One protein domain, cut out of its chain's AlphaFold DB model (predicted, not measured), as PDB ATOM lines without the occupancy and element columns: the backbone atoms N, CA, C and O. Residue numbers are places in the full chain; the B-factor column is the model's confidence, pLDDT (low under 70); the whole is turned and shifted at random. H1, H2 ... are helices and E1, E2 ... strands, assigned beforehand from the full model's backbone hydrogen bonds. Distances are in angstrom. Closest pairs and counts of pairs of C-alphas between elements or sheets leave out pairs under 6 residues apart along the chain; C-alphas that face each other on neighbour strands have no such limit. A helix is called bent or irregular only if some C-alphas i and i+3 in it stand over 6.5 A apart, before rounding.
ATOM      1  N   GLN A   2     -68.564 -26.659  38.641       35.72
ATOM      2  CA  GLN A   2     -68.311 -25.540  39.557       35.72
ATOM      3  C   GLN A   2     -67.062 -24.770  39.116       35.72
ATOM      4  O   GLN A   2     -65.982 -25.346  39.027       35.72
ATOM      5  N   ALA A   3     -67.215 -23.475  38.844       37.50
ATOM      6  CA  ALA A   3     -66.123 -22.591  38.451       37.50
ATOM      7  C   ALA A   3     -65.174 -22.306  39.634       37.50
ATOM      8  O   ALA A   3     -65.596 -22.169  40.786       37.50
ATOM      9  N   LEU A   4     -63.872 -22.230  39.354       35.28
ATOM     10  CA  LEU A   4     -62.868 -21.671  40.261       35.28
ATOM     11  C   LEU A   4     -62.848 -20.152  40.052       35.28
ATOM     12  O   LEU A   4     -62.563 -19.693  38.951       35.28
ATOM     13  N   ALA A   5     -63.183 -19.383  41.087       41.84
ATOM     14  CA  ALA A   5     -63.114 -17.925  41.053       41.84
ATOM     15  C   ALA A   5     -61.733 -17.453  41.552       41.84
ATOM     16  O   ALA A   5     -61.251 -17.988  42.553       41.84
ATOM     17  N   PRO A   6     -61.095 -16.467  40.899       37.09
ATOM     18  CA  PRO A   6     -59.827 -15.910  41.362       37.09
ATOM     19  C   PRO A   6     -60.029 -15.114  42.658       37.09
ATOM     20  O   PRO A   6     -60.919 -14.268  42.735       37.09
ATOM     21  N   GLN A   7     -59.195 -15.355  43.675       47.41
ATOM     22  CA  GLN A   7     -59.159 -14.539  44.893       47.41
ATOM     23  C   GLN A   7     -57.718 -14.252  45.336       47.41
ATOM     24  O   GLN A   7     -56.944 -15.176  45.586       47.41
ATOM     25  N   GLY A   8     -57.382 -12.968  45.511       44.06
ATOM     26  CA  GLY A   8     -56.191 -12.533  46.253       44.06
ATOM     27  C   GLY A   8     -55.329 -11.473  45.562       44.06
ATOM     28  O   GLY A   8     -55.156 -11.483  44.350       44.06
ATOM     29  N   GLY A   9     -54.805 -10.546  46.374       45.69
ATOM     30  CA  GLY A   9     -54.188  -9.284  45.965       45.69
ATOM     31  C   GLY A   9     -52.786  -9.356  45.342       45.69
ATOM     32  O   GLY A   9     -51.969 -10.230  45.624       45.69
ATOM     33  N   PHE A  10     -52.533  -8.328  44.533       52.50
ATOM     34  CA  PHE A  10     -51.422  -8.072  43.606       52.50
ATOM     35  C   PHE A  10     -49.987  -8.161  44.173       52.50
ATOM     36  O   PHE A  10     -49.033  -8.281  43.413       52.50
ATOM     37  N   LEU A  11     -49.791  -8.126  45.494       48.66
ATOM     38  CA  LEU A  11     -48.455  -7.938  46.080       48.66
ATOM     39  C   LEU A  11     -47.663  -9.235  46.327       48.66
ATOM     40  O   LEU A  11     -46.450  -9.177  46.526       48.66
ATOM     41  N   SER A  12     -48.306 -10.405  46.275       37.31
ATOM     42  CA  SER A  12     -47.631 -11.688  46.543       37.31
ATOM     43  C   SER A  12     -47.031 -12.345  45.294       37.31
ATOM     44  O   SER A  12     -46.084 -13.118  45.414       37.31
ATOM     45  N   SER A  13     -47.529 -12.028  44.095       40.88
ATOM     46  CA  SER A  13     -47.103 -12.647  42.827       40.88
ATOM     47  C   SER A  13     -45.804 -12.065  42.253       40.88
ATOM     48  O   SER A  13     -45.112 -12.731  41.486       40.88
ATOM     49  N   LEU A  14     -45.422 -10.850  42.656       46.81
ATOM     50  CA  LEU A  14     -44.258 -10.139  42.111       46.81
ATOM     51  C   LEU A  14     -42.906 -10.641  42.648       46.81
ATOM     52  O   LEU A  14     -41.888 -10.475  41.980       46.81
ATOM     53  N   LYS A  15     -42.869 -11.291  43.821       45.44
ATOM     54  CA  LYS A  15     -41.605 -11.762  44.424       45.44
ATOM     55  C   LYS A  15     -41.090 -13.093  43.866       45.44
ATOM     56  O   LYS A  15     -39.902 -13.361  44.000       45.44
ATOM     57  N   GLN A  16     -41.933 -13.911  43.230       48.47
ATOM     58  CA  GLN A  16     -41.524 -15.228  42.712       48.47
ATOM     59  C   GLN A  16     -41.081 -15.212  41.236       48.47
ATOM     60  O   GLN A  16     -40.426 -16.148  40.794       48.47
ATOM     61  N   GLY A  17     -41.349 -14.139  40.481       43.34
ATOM     62  CA  GLY A  17     -41.054 -14.060  39.041       43.34
ATOM     63  C   GLY A  17     -39.574 -13.940  38.638       43.34
ATOM     64  O   GLY A  17     -39.288 -13.879  37.446       43.34
ATOM     65  N   PHE A  18     -38.629 -13.899  39.588       41.47
ATOM     66  CA  PHE A  18     -37.209 -13.611  39.317       41.47
ATOM     67  C   PHE A  18     -36.232 -14.769  39.582       41.47
ATOM     68  O   PHE A  18     -35.029 -14.594  39.407       41.47
ATOM     69  N   ALA A  19     -36.707 -15.965  39.936       38.62
ATOM     70  CA  ALA A  19     -35.851 -17.149  40.015       38.62
ATOM     71  C   ALA A  19     -36.004 -18.001  38.745       38.62
ATOM     72  O   ALA A  19     -36.788 -18.945  38.696       38.62
ATOM     73  N   GLN A  20     -35.238 -17.674  37.698       42.75
ATOM     74  CA  GLN A  20     -34.928 -18.650  36.652       42.75
ATOM     75  C   GLN A  20     -34.026 -19.724  37.258       42.75
ATOM     76  O   GLN A  20     -32.806 -19.614  37.217       42.75
ATOM     77  N   ASP A  21     -34.628 -20.766  37.814       44.72
ATOM     78  CA  ASP A  21     -33.902 -21.990  38.108       44.72
ATOM     79  C   ASP A  21     -34.741 -23.172  37.626       44.72
ATOM     80  O   ASP A  21     -35.582 -23.722  38.335       44.72
ATOM     81  N   VAL A  22     -34.528 -23.534  36.357       48.62
ATOM     82  CA  VAL A  22     -35.197 -24.651  35.661       48.62
ATOM     83  C   VAL A  22     -34.979 -25.982  36.409       48.62
ATOM     84  O   VAL A  22     -35.690 -26.957  36.177       48.62
ATOM     85  N   GLU A  23     -34.028 -26.018  37.350       51.38
ATOM     86  CA  GLU A  23     -33.691 -27.182  38.162       51.38
ATOM     87  C   GLU A  23     -34.392 -27.254  39.529       51.38
ATOM     88  O   GLU A  23     -34.362 -28.322  40.147       51.38
ATOM     89  N   ARG A  24     -35.097 -26.217  39.998       63.59
ATOM     90  CA  ARG A  24     -35.653 -26.219  41.367       63.59
ATOM     91  C   ARG A  24     -37.028 -26.846  41.533       63.59
ATOM     92  O   ARG A  24     -37.277 -27.408  42.588       63.59
ATOM     93  N   GLU A  25     -37.891 -26.787  40.530       72.56
ATOM     94  CA  GLU A  25     -39.293 -27.181  40.689       72.56
ATOM     95  C   GLU A  25     -39.692 -28.247  39.663       72.56
ATOM     96  O   GLU A  25     -39.244 -28.242  38.509       72.56
ATOM     97  N   VAL A  26     -40.525 -29.189  40.103       86.56
ATOM     98  CA  VAL A  26     -41.093 -30.255  39.275       86.56
ATOM     99  C   VAL A  26     -42.605 -30.143  39.248       86.56
ATOM    100  O   VAL A  26     -43.243 -29.721  40.209       86.56
ATOM    101  N   VAL A  27     -43.195 -30.530  38.131       88.81
ATOM    102  CA  VAL A  27     -44.641 -30.572  37.974       88.81
ATOM    103  C   VAL A  27     -45.168 -31.785  38.731       88.81
ATOM    104  O   VAL A  27     -44.751 -32.907  38.456       88.81
ATOM    105  N   ARG A  28     -46.086 -31.560  39.675       88.94
ATOM    106  CA  ARG A  28     -46.752 -32.615  40.463       88.94
ATOM    107  C   ARG A  28     -48.112 -33.019  39.902       88.94
ATOM    108  O   ARG A  28     -48.642 -34.073  40.235       88.94
ATOM    109  N   GLY A  29     -48.693 -32.164  39.072       87.56
ATOM    110  CA  GLY A  29     -49.981 -32.398  38.443       87.56
ATOM    111  C   GLY A  29     -50.431 -31.197  37.633       87.56
ATOM    112  O   GLY A  29     -49.800 -30.139  37.653       87.56
ATOM    113  N   HIS A  30     -51.539 -31.364  36.929       93.25
ATOM    114  CA  HIS A  30     -52.167 -30.297  36.166       93.25
ATOM    115  C   HIS A  30     -53.673 -30.304  36.369       93.25
ATOM    116  O   HIS A  30     -54.251 -31.317  36.753       93.25
ATOM    117  N   PHE A  31     -54.311 -29.184  36.080       89.88
ATOM    118  CA  PHE A  31     -55.755 -29.113  35.953       89.88
ATOM    119  C   PHE A  31     -56.107 -28.181  34.808       89.88
ATOM    120  O   PHE A  31     -55.344 -27.291  34.425       89.88
ATOM    121  N   ASP A  32     -57.290 -28.418  34.275       90.12
ATOM    122  CA  ASP A  32     -57.808 -27.733  33.115       90.12
ATOM    123  C   ASP A  32     -58.940 -26.810  33.573       90.12
ATOM    124  O   ASP A  32     -59.873 -27.234  34.260       90.12
ATOM    125  N   VAL A  33     -58.848 -25.528  33.225       82.81
ATOM    126  CA  VAL A  33     -59.903 -24.546  33.489       82.81
ATOM    127  C   VAL A  33     -60.557 -24.194  32.167       82.81
ATOM    128  O   VAL A  33     -59.899 -23.730  31.236       82.81
ATOM    129  N   SER A  34     -61.868 -24.409  32.088       77.31
ATOM    130  CA  SER A  34     -62.673 -23.955  30.959       77.31
ATOM    131  C   SER A  34     -62.821 -22.439  31.026       77.31
ATOM    132  O   SER A  34     -63.530 -21.909  31.882       77.31
ATOM    133  N   LEU A  35     -62.135 -21.746  30.128       70.88
ATOM    134  CA  LEU A  35     -62.276 -20.318  29.894       70.88
ATOM    135  C   LEU A  35     -63.153 -20.100  28.651       70.88
ATOM    136  O   LEU A  35     -63.286 -21.003  27.822       70.88
ATOM    137  N   PRO A  36     -63.723 -18.898  28.461       55.22
ATOM    138  CA  PRO A  36     -64.443 -18.566  27.229       55.22
ATOM    139  C   PRO A  36     -63.589 -18.733  25.959       55.22
ATOM    140  O   PRO A  36     -64.122 -19.006  24.891       55.22
ATOM    141  N   SER A  37     -62.263 -18.602  26.084       56.00
ATOM    142  CA  SER A  37     -61.274 -18.788  25.014       56.00
ATOM    143  C   SER A  37     -60.870 -20.250  24.773       56.00
ATOM    144  O   SER A  37     -60.046 -20.519  23.900       56.00
ATOM    145  N   GLY A  38     -61.434 -21.193  25.529       74.12
ATOM    146  CA  GLY A  38     -61.094 -22.609  25.485       74.12
ATOM    147  C   GLY A  38     -60.574 -23.125  26.822       74.12
ATOM    148  O   GLY A  38     -60.568 -22.438  27.841       74.12
ATOM    149  N   THR A  39     -60.150 -24.380  26.829       82.06
ATOM    150  CA  THR A  39     -59.616 -25.009  28.033       82.06
ATOM    151  C   THR A  39     -58.137 -24.681  28.171       82.06
ATOM    152  O   THR A  39     -57.331 -25.112  27.347       82.06
ATOM    153  N   GLN A  40     -57.776 -23.945  29.220       85.25
ATOM    154  CA  GLN A  40     -56.383 -23.666  29.543       85.25
ATOM    155  C   GLN A  40     -55.892 -24.633  30.616       85.25
ATOM    156  O   GLN A  40     -56.524 -24.798  31.662       85.25
ATOM    157  N   ARG A  41     -54.732 -25.239  30.357       90.06
ATOM    158  CA  ARG A  41     -54.045 -26.111  31.305       90.06
ATOM    159  C   ARG A  41     -53.119 -25.312  32.209       90.06
ATOM    160  O   ARG A  41     -52.313 -24.514  31.726       90.06
ATOM    161  N   TYR A  42     -53.209 -25.585  33.503       90.56
ATOM    162  CA  TYR A  42     -52.331 -25.045  34.533       90.56
ATOM    163  C   TYR A  42     -51.643 -26.176  35.283       90.56
ATOM    164  O   TYR A  42     -52.184 -27.272  35.413       90.56
ATOM    165  N   TYR A  43     -50.447 -25.899  35.784       92.62
ATOM    166  CA  TYR A  43     -49.579 -26.888  36.400       92.62
ATOM    167  C   TYR A  43     -49.299 -26.531  37.847       92.62
ATOM    168  O   TYR A  43     -49.029 -25.382  38.179       92.62
ATOM    169  N   CYS A  44     -49.337 -27.534  38.707       91.06
ATOM    170  CA  CYS A  44     -48.949 -27.396  40.095       91.06
ATOM    171  C   CYS A  44     -47.511 -27.844  40.257       91.06
ATOM    172  O   CYS A  44     -47.157 -28.956  39.856       91.06
ATOM    173  N   LEU A  45     -46.695 -26.972  40.836       90.00
ATOM    174  CA  LEU A  45     -45.288 -27.244  41.070       90.00
ATOM    175  C   LEU A  45     -45.048 -27.736  42.495       90.00
ATOM    176  O   LEU A  45     -45.852 -27.538  43.409       90.00
ATOM    177  N   LEU A  46     -43.929 -28.424  42.642       85.81
ATOM    178  CA  LEU A  46     -43.419 -29.037  43.850       85.81
ATOM    179  C   LEU A  46     -41.909 -28.815  43.867       85.81
ATOM    180  O   LEU A  46     -41.238 -29.056  42.864       85.81
ATOM    181  N   ASP A  47     -41.372 -28.441  45.016       81.50
ATOM    182  CA  ASP A  47     -39.940 -28.525  45.270       81.50
ATOM    183  C   ASP A  47     -39.580 -29.993  45.595       81.50
ATOM    184  O   ASP A  47     -40.013 -30.522  46.624       81.50
ATOM    185  N   PRO A  48     -38.789 -30.682  44.749       74.19
ATOM    186  CA  PRO A  48     -38.430 -32.079  44.952       74.19
ATOM    187  C   PRO A  48     -37.456 -32.285  46.123       74.19
ATOM    188  O   PRO A  48     -37.315 -33.411  46.591       74.19
ATOM    189  N   LYS A  49     -36.774 -31.233  46.609       74.50
ATOM    190  CA  LYS A  49     -35.875 -31.311  47.772       74.50
ATOM    191  C   LYS A  49     -36.645 -31.231  49.082       74.50
ATOM    192  O   LYS A  49     -36.305 -31.934  50.028       74.50
ATOM    193  N   THR A  50     -37.641 -30.352  49.154       75.38
ATOM    194  CA  THR A  50     -38.394 -30.103  50.394       75.38
ATOM    195  C   THR A  50     -39.731 -30.837  50.449       75.38
ATOM    196  O   THR A  50     -40.336 -30.915  51.515       75.38
ATOM    197  N   GLY A  51     -40.215 -31.365  49.323       74.88
ATOM    198  CA  GLY A  51     -41.549 -31.954  49.225       74.88
ATOM    199  C   GLY A  51     -42.674 -30.912  49.258       74.88
ATOM    200  O   GLY A  51     -43.855 -31.267  49.259       74.88
ATOM    201  N   LYS A  52     -42.336 -29.618  49.310       77.69
ATOM    202  CA  LYS A  52     -43.310 -28.545  49.468       77.69
ATOM    203  C   LYS A  52     -43.949 -28.211  48.127       77.69
ATOM    204  O   LYS A  52     -43.264 -27.970  47.139       77.69
ATOM    205  N   SER A  53     -45.276 -28.183  48.113       81.62
ATOM    206  CA  SER A  53     -46.042 -27.771  46.939       81.62
ATOM    207  C   SER A  53     -46.165 -26.255  46.873       81.62
ATOM    208  O   SER A  53     -46.405 -25.604  47.894       81.62
ATOM    209  N   GLU A  54     -46.052 -25.712  45.667       83.56
ATOM    210  CA  GLU A  54     -46.339 -24.306  45.417       83.56
ATOM    211  C   GLU A  54     -47.833 -24.029  45.615       83.56
ATOM    212  O   GLU A  54     -48.701 -24.845  45.286       83.56
ATOM    213  N   ALA A  55     -48.135 -22.867  46.197       83.56
ATOM    214  CA  ALA A  55     -49.508 -22.501  46.537       83.56
ATOM    215  C   ALA A  55     -50.352 -22.244  45.280       83.56
ATOM    216  O   ALA A  55     -51.525 -22.621  45.212       83.56
ATOM    217  N   ASN A  56     -49.732 -21.613  44.286       86.81
ATOM    218  CA  ASN A  56     -50.373 -21.177  43.061       86.81
ATOM    219  C   ASN A  56     -49.921 -22.035  41.883       86.81
ATOM    220  O   ASN A  56     -48.756 -22.417  41.772       86.81
ATOM    221  N   ALA A  57     -50.855 -22.306  40.983       87.19
ATOM    222  CA  ALA A  57     -50.580 -22.974  39.732       87.19
ATOM    223  C   ALA A  57     -49.858 -22.026  38.774       87.19
ATOM    224  O   ALA A  57     -50.028 -20.805  38.831       87.19
ATOM    225  N   VAL A  58     -49.098 -22.597  37.855       87.56
ATOM    226  CA  VAL A  58     -48.338 -21.874  36.842       87.56
ATOM    227  C   VAL A  58     -48.822 -22.244  35.440       87.56
ATOM    228  O   VAL A  58     -49.381 -23.317  35.215       87.56
ATOM    229  N   SER A  59     -48.570 -21.362  34.482       85.62
ATOM    230  CA  SER A  59     -48.617 -21.668  33.052       85.62
ATOM    231  C   SER A  59     -47.201 -21.617  32.490       85.62
ATOM    232  O   SER A  59     -46.419 -20.754  32.878       85.62
ATOM    233  N   GLY A  60     -46.842 -22.532  31.598       79.88
ATOM    234  CA  GLY A  60     -45.490 -22.586  31.052       79.88
ATOM    235  C   GLY A  60     -45.269 -23.800  30.164       79.88
ATOM    236  O   GLY A  60     -46.169 -24.613  29.951       79.88
ATOM    237  N   GLN A  61     -44.053 -23.924  29.640       79.19
ATOM    238  CA  GLN A  61     -43.678 -25.046  28.789       79.19
ATOM    239  C   GLN A  61     -43.139 -26.197  29.644       79.19
ATOM    240  O   GLN A  61     -42.170 -26.017  30.385       79.19
ATOM    241  N   LEU A  62     -43.727 -27.388  29.509       81.81
ATOM    242  CA  LEU A  62     -43.175 -28.602  30.112       81.81
ATOM    243  C   LEU A  62     -41.827 -28.937  29.477       81.81
ATOM    244  O   LEU A  62     -41.674 -28.909  28.254       81.81
ATOM    245  N   VAL A  63     -40.857 -29.276  30.317       80.94
ATOM    246  CA  VAL A  63     -39.531 -29.715  29.885       80.94
ATOM    247  C   VAL A  63     -39.145 -30.982  30.631       80.94
ATOM    248  O   VAL A  63     -39.359 -31.094  31.836       80.94
ATOM    249  N   SER A  64     -38.568 -31.948  29.924       81.00
ATOM    250  CA  SER A  64     -37.983 -33.124  30.564       81.00
ATOM    251  C   SER A  64     -36.698 -32.725  31.276       81.00
ATOM    252  O   SER A  64     -35.835 -32.061  30.699       81.00
ATOM    253  N   ARG A  65     -36.567 -33.125  32.537       77.19
ATOM    254  CA  ARG A  65     -35.366 -32.891  33.338       77.19
ATOM    255  C   ARG A  65     -34.425 -34.091  33.269       77.19
ATOM    256  O   ARG A  65     -34.814 -35.194  32.889       77.19
ATOM    257  N   ARG A  66     -33.173 -33.877  33.684       70.25
ATOM    258  CA  ARG A  66     -32.137 -34.926  33.746       70.25
ATOM    259  C   ARG A  66     -32.462 -36.042  34.742       70.25
ATOM    260  O   ARG A  66     -32.020 -37.165  34.549       70.25
ATOM    261  N   ASP A  67     -33.230 -35.731  35.782       71.94
ATOM    262  CA  ASP A  67     -33.692 -36.669  36.814       71.94
ATOM    263  C   ASP A  67     -34.920 -37.497  36.377       71.94
ATOM    264  O   ASP A  67     -35.469 -38.253  37.174       71.94
ATOM    265  N   GLY A  68     -35.359 -37.364  35.118       74.69
ATOM    266  CA  GLY A  68     -36.531 -38.053  34.576       74.69
ATOM    267  C   GLY A  68     -37.870 -37.436  34.992       74.69
ATOM    268  O   GLY A  68     -38.911 -37.861  34.493       74.69
ATOM    269  N   MET A  69     -37.866 -36.419  35.861       79.19
ATOM    270  CA  MET A  69     -39.075 -35.699  36.252       79.19
ATOM    271  C   MET A  69     -39.447 -34.638  35.212       79.19
ATOM    272  O   MET A  69     -38.649 -34.218  34.367       79.19
ATOM    273  N   THR A  70     -40.696 -34.185  35.270       82.62
ATOM    274  CA  THR A  70     -41.172 -33.098  34.410       82.62
ATOM    275  C   THR A  70     -40.939 -31.769  35.111       82.62
ATOM    276  O   THR A  70     -41.448 -31.550  36.205       82.62
ATOM    277  N   GLY A  71     -40.160 -30.886  34.498       83.25
ATOM    278  CA  GLY A  71     -39.956 -29.508  34.935       83.25
ATOM    279  C   GLY A  71     -40.782 -28.522  34.116       83.25
ATOM    280  O   GLY A  71     -41.515 -28.900  33.198       83.25
ATOM    281  N   MET A  72     -40.621 -27.236  34.424       80.88
ATOM    282  CA  MET A  72     -41.276 -26.157  33.695       80.88
ATOM    283  C   MET A  72     -40.288 -25.059  33.305       80.88
ATOM    284  O   MET A  72     -39.482 -24.608  34.114       80.88
ATOM    285  N   LYS A  73     -40.370 -24.611  32.053       77.81
ATOM    286  CA  LYS A  73     -39.633 -23.462  31.528       77.81
ATOM    287  C   LYS A  73     -40.601 -22.312  31.265       77.81
ATOM    288  O   LYS A  73     -41.665 -22.513  30.684       77.81
ATOM    289  N   GLY A  74     -40.205 -21.105  31.671       70.88
ATOM    290  CA  GLY A  74     -41.036 -19.907  31.519       70.88
ATOM    291  C   GLY A  74     -42.307 -19.960  32.367       70.88
ATOM    292  O   GLY A  74     -43.360 -19.553  31.890       70.88
ATOM    293  N   ALA A  75     -42.215 -20.509  33.584       78.25
ATOM    294  CA  ALA A  75     -43.341 -20.607  34.505       78.25
ATOM    295  C   ALA A  75     -43.862 -19.207  34.874       78.25
ATOM    296  O   ALA A  75     -43.152 -18.405  35.479       78.25
ATOM    297  N   ALA A  76     -45.111 -18.927  34.520       75.44
ATOM    298  CA  ALA A  76     -45.854 -17.746  34.927       75.44
ATOM    299  C   ALA A  76     -46.856 -18.143  36.014       75.44
ATOM    300  O   ALA A  76     -47.785 -18.911  35.756       75.44
ATOM    301  N   VAL A  77     -46.658 -17.634  37.232       82.12
ATOM    302  CA  VAL A  77     -47.550 -17.880  38.376       82.12
ATOM    303  C   VAL A  77     -48.925 -17.273  38.113       82.12
ATOM    304  O   VAL A  77     -49.041 -16.147  37.634       82.12
ATOM    305  N   THR A  78     -49.973 -18.024  38.435       78.12
ATOM    306  CA  THR A  78     -51.373 -17.636  38.227       78.12
ATOM    307  C   THR A  78     -52.098 -17.439  39.555       78.12
ATOM    308  O   THR A  78     -51.554 -17.705  40.623       78.12
ATOM    309  N   PHE A  79     -53.348 -16.983  39.503       79.88
ATOM    310  CA  PHE A  79     -54.192 -16.829  40.693       79.88
ATOM    311  C   PHE A  79     -54.950 -18.107  41.078       79.88
ATOM    312  O   PHE A  79     -55.657 -18.121  42.085       79.88
ATOM    313  N   TYR A  80     -54.836 -19.175  40.286       83.38
ATOM    314  CA  TYR A  80     -55.472 -20.446  40.607       83.38
ATOM    315  C   TYR A  80     -54.637 -21.195  41.633       83.38
ATOM    316  O   TYR A  80     -53.451 -21.434  41.423       83.38
ATOM    317  N   ARG A  81     -55.257 -21.597  42.741       86.38
ATOM    318  CA  ARG A  81     -54.566 -22.339  43.792       86.38
ATOM    319  C   ARG A  81     -54.562 -23.826  43.503       86.38
ATOM    320  O   ARG A  81     -55.585 -24.417  43.158       86.38
ATOM    321  N   CYS A  82     -53.414 -24.443  43.739       87.25
ATOM    322  CA  CYS A  82     -53.262 -25.883  43.595       87.25
ATOM    323  C   CYS A  82     -54.083 -26.662  44.622       87.25
ATOM    324  O   CYS A  82     -54.669 -27.687  44.284       87.25
ATOM    325  N   THR A  83     -54.192 -26.138  45.842       85.69
ATOM    326  CA  THR A  83     -55.017 -26.724  46.906       85.69
ATOM    327  C   THR A  83     -56.491 -26.777  46.529       85.69
ATOM    328  O   THR A  83     -57.176 -27.743  46.848       85.69
ATOM    329  N   ASP A  84     -56.986 -25.766  45.815       84.56
ATOM    330  CA  ASP A  84     -58.399 -25.683  45.449       84.56
ATOM    331  C   ASP A  84     -58.718 -26.687  44.335       84.56
ATOM    332  O   ASP A  84     -59.768 -27.330  44.357       84.56
ATOM    333  N   ALA A  85     -57.796 -26.862  43.382       84.69
ATOM    334  CA  ALA A  85     -57.897 -27.894  42.356       84.69
ATOM    335  C   ALA A  85     -57.841 -29.309  42.959       84.69
ATOM    336  O   ALA A  85     -58.587 -30.184  42.526       84.69
ATOM    337  N   GLU A  86     -57.014 -29.535  43.983       86.00
ATOM    338  CA  GLU A  86     -56.958 -30.810  44.713       86.00
ATOM    339  C   GLU A  86     -58.246 -31.098  45.477       86.00
ATOM    340  O   GLU A  86     -58.829 -32.167  45.318       86.00
ATOM    341  N   GLN A  87     -58.724 -30.136  46.267       84.25
ATOM    342  CA  GLN A  87     -59.948 -30.286  47.058       84.25
ATOM    343  C   GLN A  87     -61.178 -30.533  46.182       84.25
ATOM    344  O   GLN A  87     -62.090 -31.253  46.581       84.25
ATOM    345  N   LYS A  88     -61.194 -29.967  44.971       84.56
ATOM    346  CA  LYS A  88     -62.256 -30.183  43.981       84.56
ATOM    347  C   LYS A  88     -62.059 -31.443  43.130       84.56
ATOM    348  O   LYS A  88     -62.867 -31.684  42.236       84.56
ATOM    349  N   GLY A  89     -61.003 -32.226  43.366       85.31
ATOM    350  CA  GLY A  89     -60.695 -33.439  42.599       85.31
ATOM    351  C   GLY A  89     -60.340 -33.174  41.132       85.31
ATOM    352  O   GLY A  89     -60.477 -34.059  40.295       85.31
ATOM    353  N   MET A  90     -59.926 -31.948  40.807       87.19
ATOM    354  CA  MET A  90     -59.576 -31.515  39.452       87.19
ATOM    355  C   MET A  90     -58.088 -31.694  39.137       87.19
ATOM    356  O   MET A  90     -57.711 -31.653  37.967       87.19
ATOM    357  N   LEU A  91     -57.236 -31.856  40.157       88.88
ATOM    358  CA  LEU A  91     -55.806 -32.053  39.949       88.88
ATOM    359  C   LEU A  91     -55.523 -33.466  39.421       88.88
ATOM    360  O   LEU A  91     -55.642 -34.456  40.138       88.88
ATOM    361  N   VAL A  92     -55.074 -33.541  38.172       87.38
ATOM    362  CA  VAL A  92     -54.597 -34.762  37.526       87.38
ATOM    363  C   VAL A  92     -53.096 -34.898  37.759       87.38
ATOM    364  O   VAL A  92     -52.284 -34.171  37.177       87.38
ATOM    365  N   THR A  93     -52.724 -35.854  38.605       83.81
ATOM    366  CA  THR A  93     -51.328 -36.168  38.960       83.81
ATOM    367  C   THR A  93     -50.750 -37.319  38.132       83.81
ATOM    368  O   THR A  93     -49.535 -37.501  38.065       83.81
ATOM    369  N   THR A  94     -51.598 -38.083  37.437       76.38
ATOM    370  CA  THR A  94     -51.174 -39.191  36.575       76.38
ATOM    371  C   THR A  94     -50.269 -38.695  35.445       76.38
ATOM    372  O   THR A  94     -50.606 -37.747  34.738       76.38
ATOM    373  N   GLY A  95     -49.120 -39.351  35.267       69.12
ATOM    374  CA  GLY A  95     -48.117 -38.989  34.257       69.12
ATOM    375  C   GLY A  95     -47.017 -38.049  34.760       69.12
ATOM    376  O   GLY A  95     -46.027 -37.861  34.059       69.12
ATOM    377  N   TYR A  96     -47.136 -37.525  35.982       77.25
ATOM    378  CA  TYR A  96     -46.088 -36.744  36.632       77.25
ATOM    379  C   TYR A  96     -45.439 -37.607  37.712       77.25
ATOM    380  O   TYR A  96     -46.012 -37.852  38.772       77.25
ATOM    381  N   LEU A  97     -44.255 -38.139  37.410       58.97
ATOM    382  CA  LEU A  97     -43.479 -38.923  38.364       58.97
ATOM    383  C   LEU A  97     -42.937 -37.979  39.438       58.97
ATOM    384  O   LEU A  97     -41.957 -37.274  39.216       58.97
ATOM    385  N   VAL A  98     -43.588 -37.959  40.596       56.06
ATOM    386  CA  VAL A  98     -43.025 -37.383  41.812       56.06
ATOM    387  C   VAL A  98     -42.436 -38.533  42.612       56.06
ATOM    388  O   VAL A  98     -43.160 -39.452  42.991       56.06
ATOM    389  N   SER A  99     -41.127 -38.503  42.860       43.34
ATOM    390  CA  SER A  99     -40.468 -39.479  43.730       43.34
ATOM    391  C   SER A  99     -40.953 -39.300  45.169       43.34
ATOM    392  O   SER A  99     -40.356 -38.572  45.956       43.34
TER     393      SER A  99
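Overview. This is residues 2 to 99 of the 265 residues of the protein "Nuclear transport factor 2 family protein" of Gammaproteobacteria bacterium (UniProt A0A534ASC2). Two strongly bent strand hairpins, E1 with E2 and E3 with E4, cross and close on each other as a small, incomplete barrel, with the short helix H1 packed beside E1 and E2. Residues 2 to 25 run round the outside as a wide arc with no named element, and residues 88 to 99 make a second such stretch, passing by E1. The printed part has 98 residues, with E1, E2, E3, E4 and H1 in that order; the class is mostly strand, though under half of the residues are in named elements. Both two-stranded sheets are antiparallel, and the whole is compact and rounded, with a radius of gyration of the C-alphas of 13.1 A and spans of 37 by 31 by 25 A.

Along the chain. E1, residues 26 to 35, begins at C-alpha 26 (-41.093, -30.255, 39.275) and is 25.2 A long. E2, residues 38 to 46, spans 26.3 A. E3 is residues 56 to 64, 21.3 A. E4, residues 70 to 81, spans 19.6 A and bends by 103 degrees at residue 78. H1, residues 82 to 87, spans 8.7 A and ends at C-alpha 87 (-59.948, -30.286, 47.058).

Arrangement. E1 and E2 form an antiparallel hairpin at 157 degrees, with N 31 and O 42 within hydrogen-bond range at 2.9 A. E3 and E4 form another at 166 degrees, with N 59 and O 76 at 2.9 A. The closest C-alphas of E2 and E3, Cys 44 and Ala 57, are 4.7 A apart; those of E1 and E4, Val 26 and Gly 71, 4.5 A. E1 and E3 are near each other, with 12 pairs of C-alphas within 10 A. The closest C-alphas of E1 and H1, Phe 31 and Ala 85, are 6.9 A apart. In H1 every O i to N i+4 pair is within hydrogen-bond range.

Size, cuts and confidence. The two C-alphas farthest apart, of Gln 2 and Arg 66, are 37.8 A apart. The printed part has no cut, and no link between named elements is long. Mean pLDDT of the printed part is 71.8; residues 2 to 24, 36 to 37, 95 and 97 to 99 are under 70.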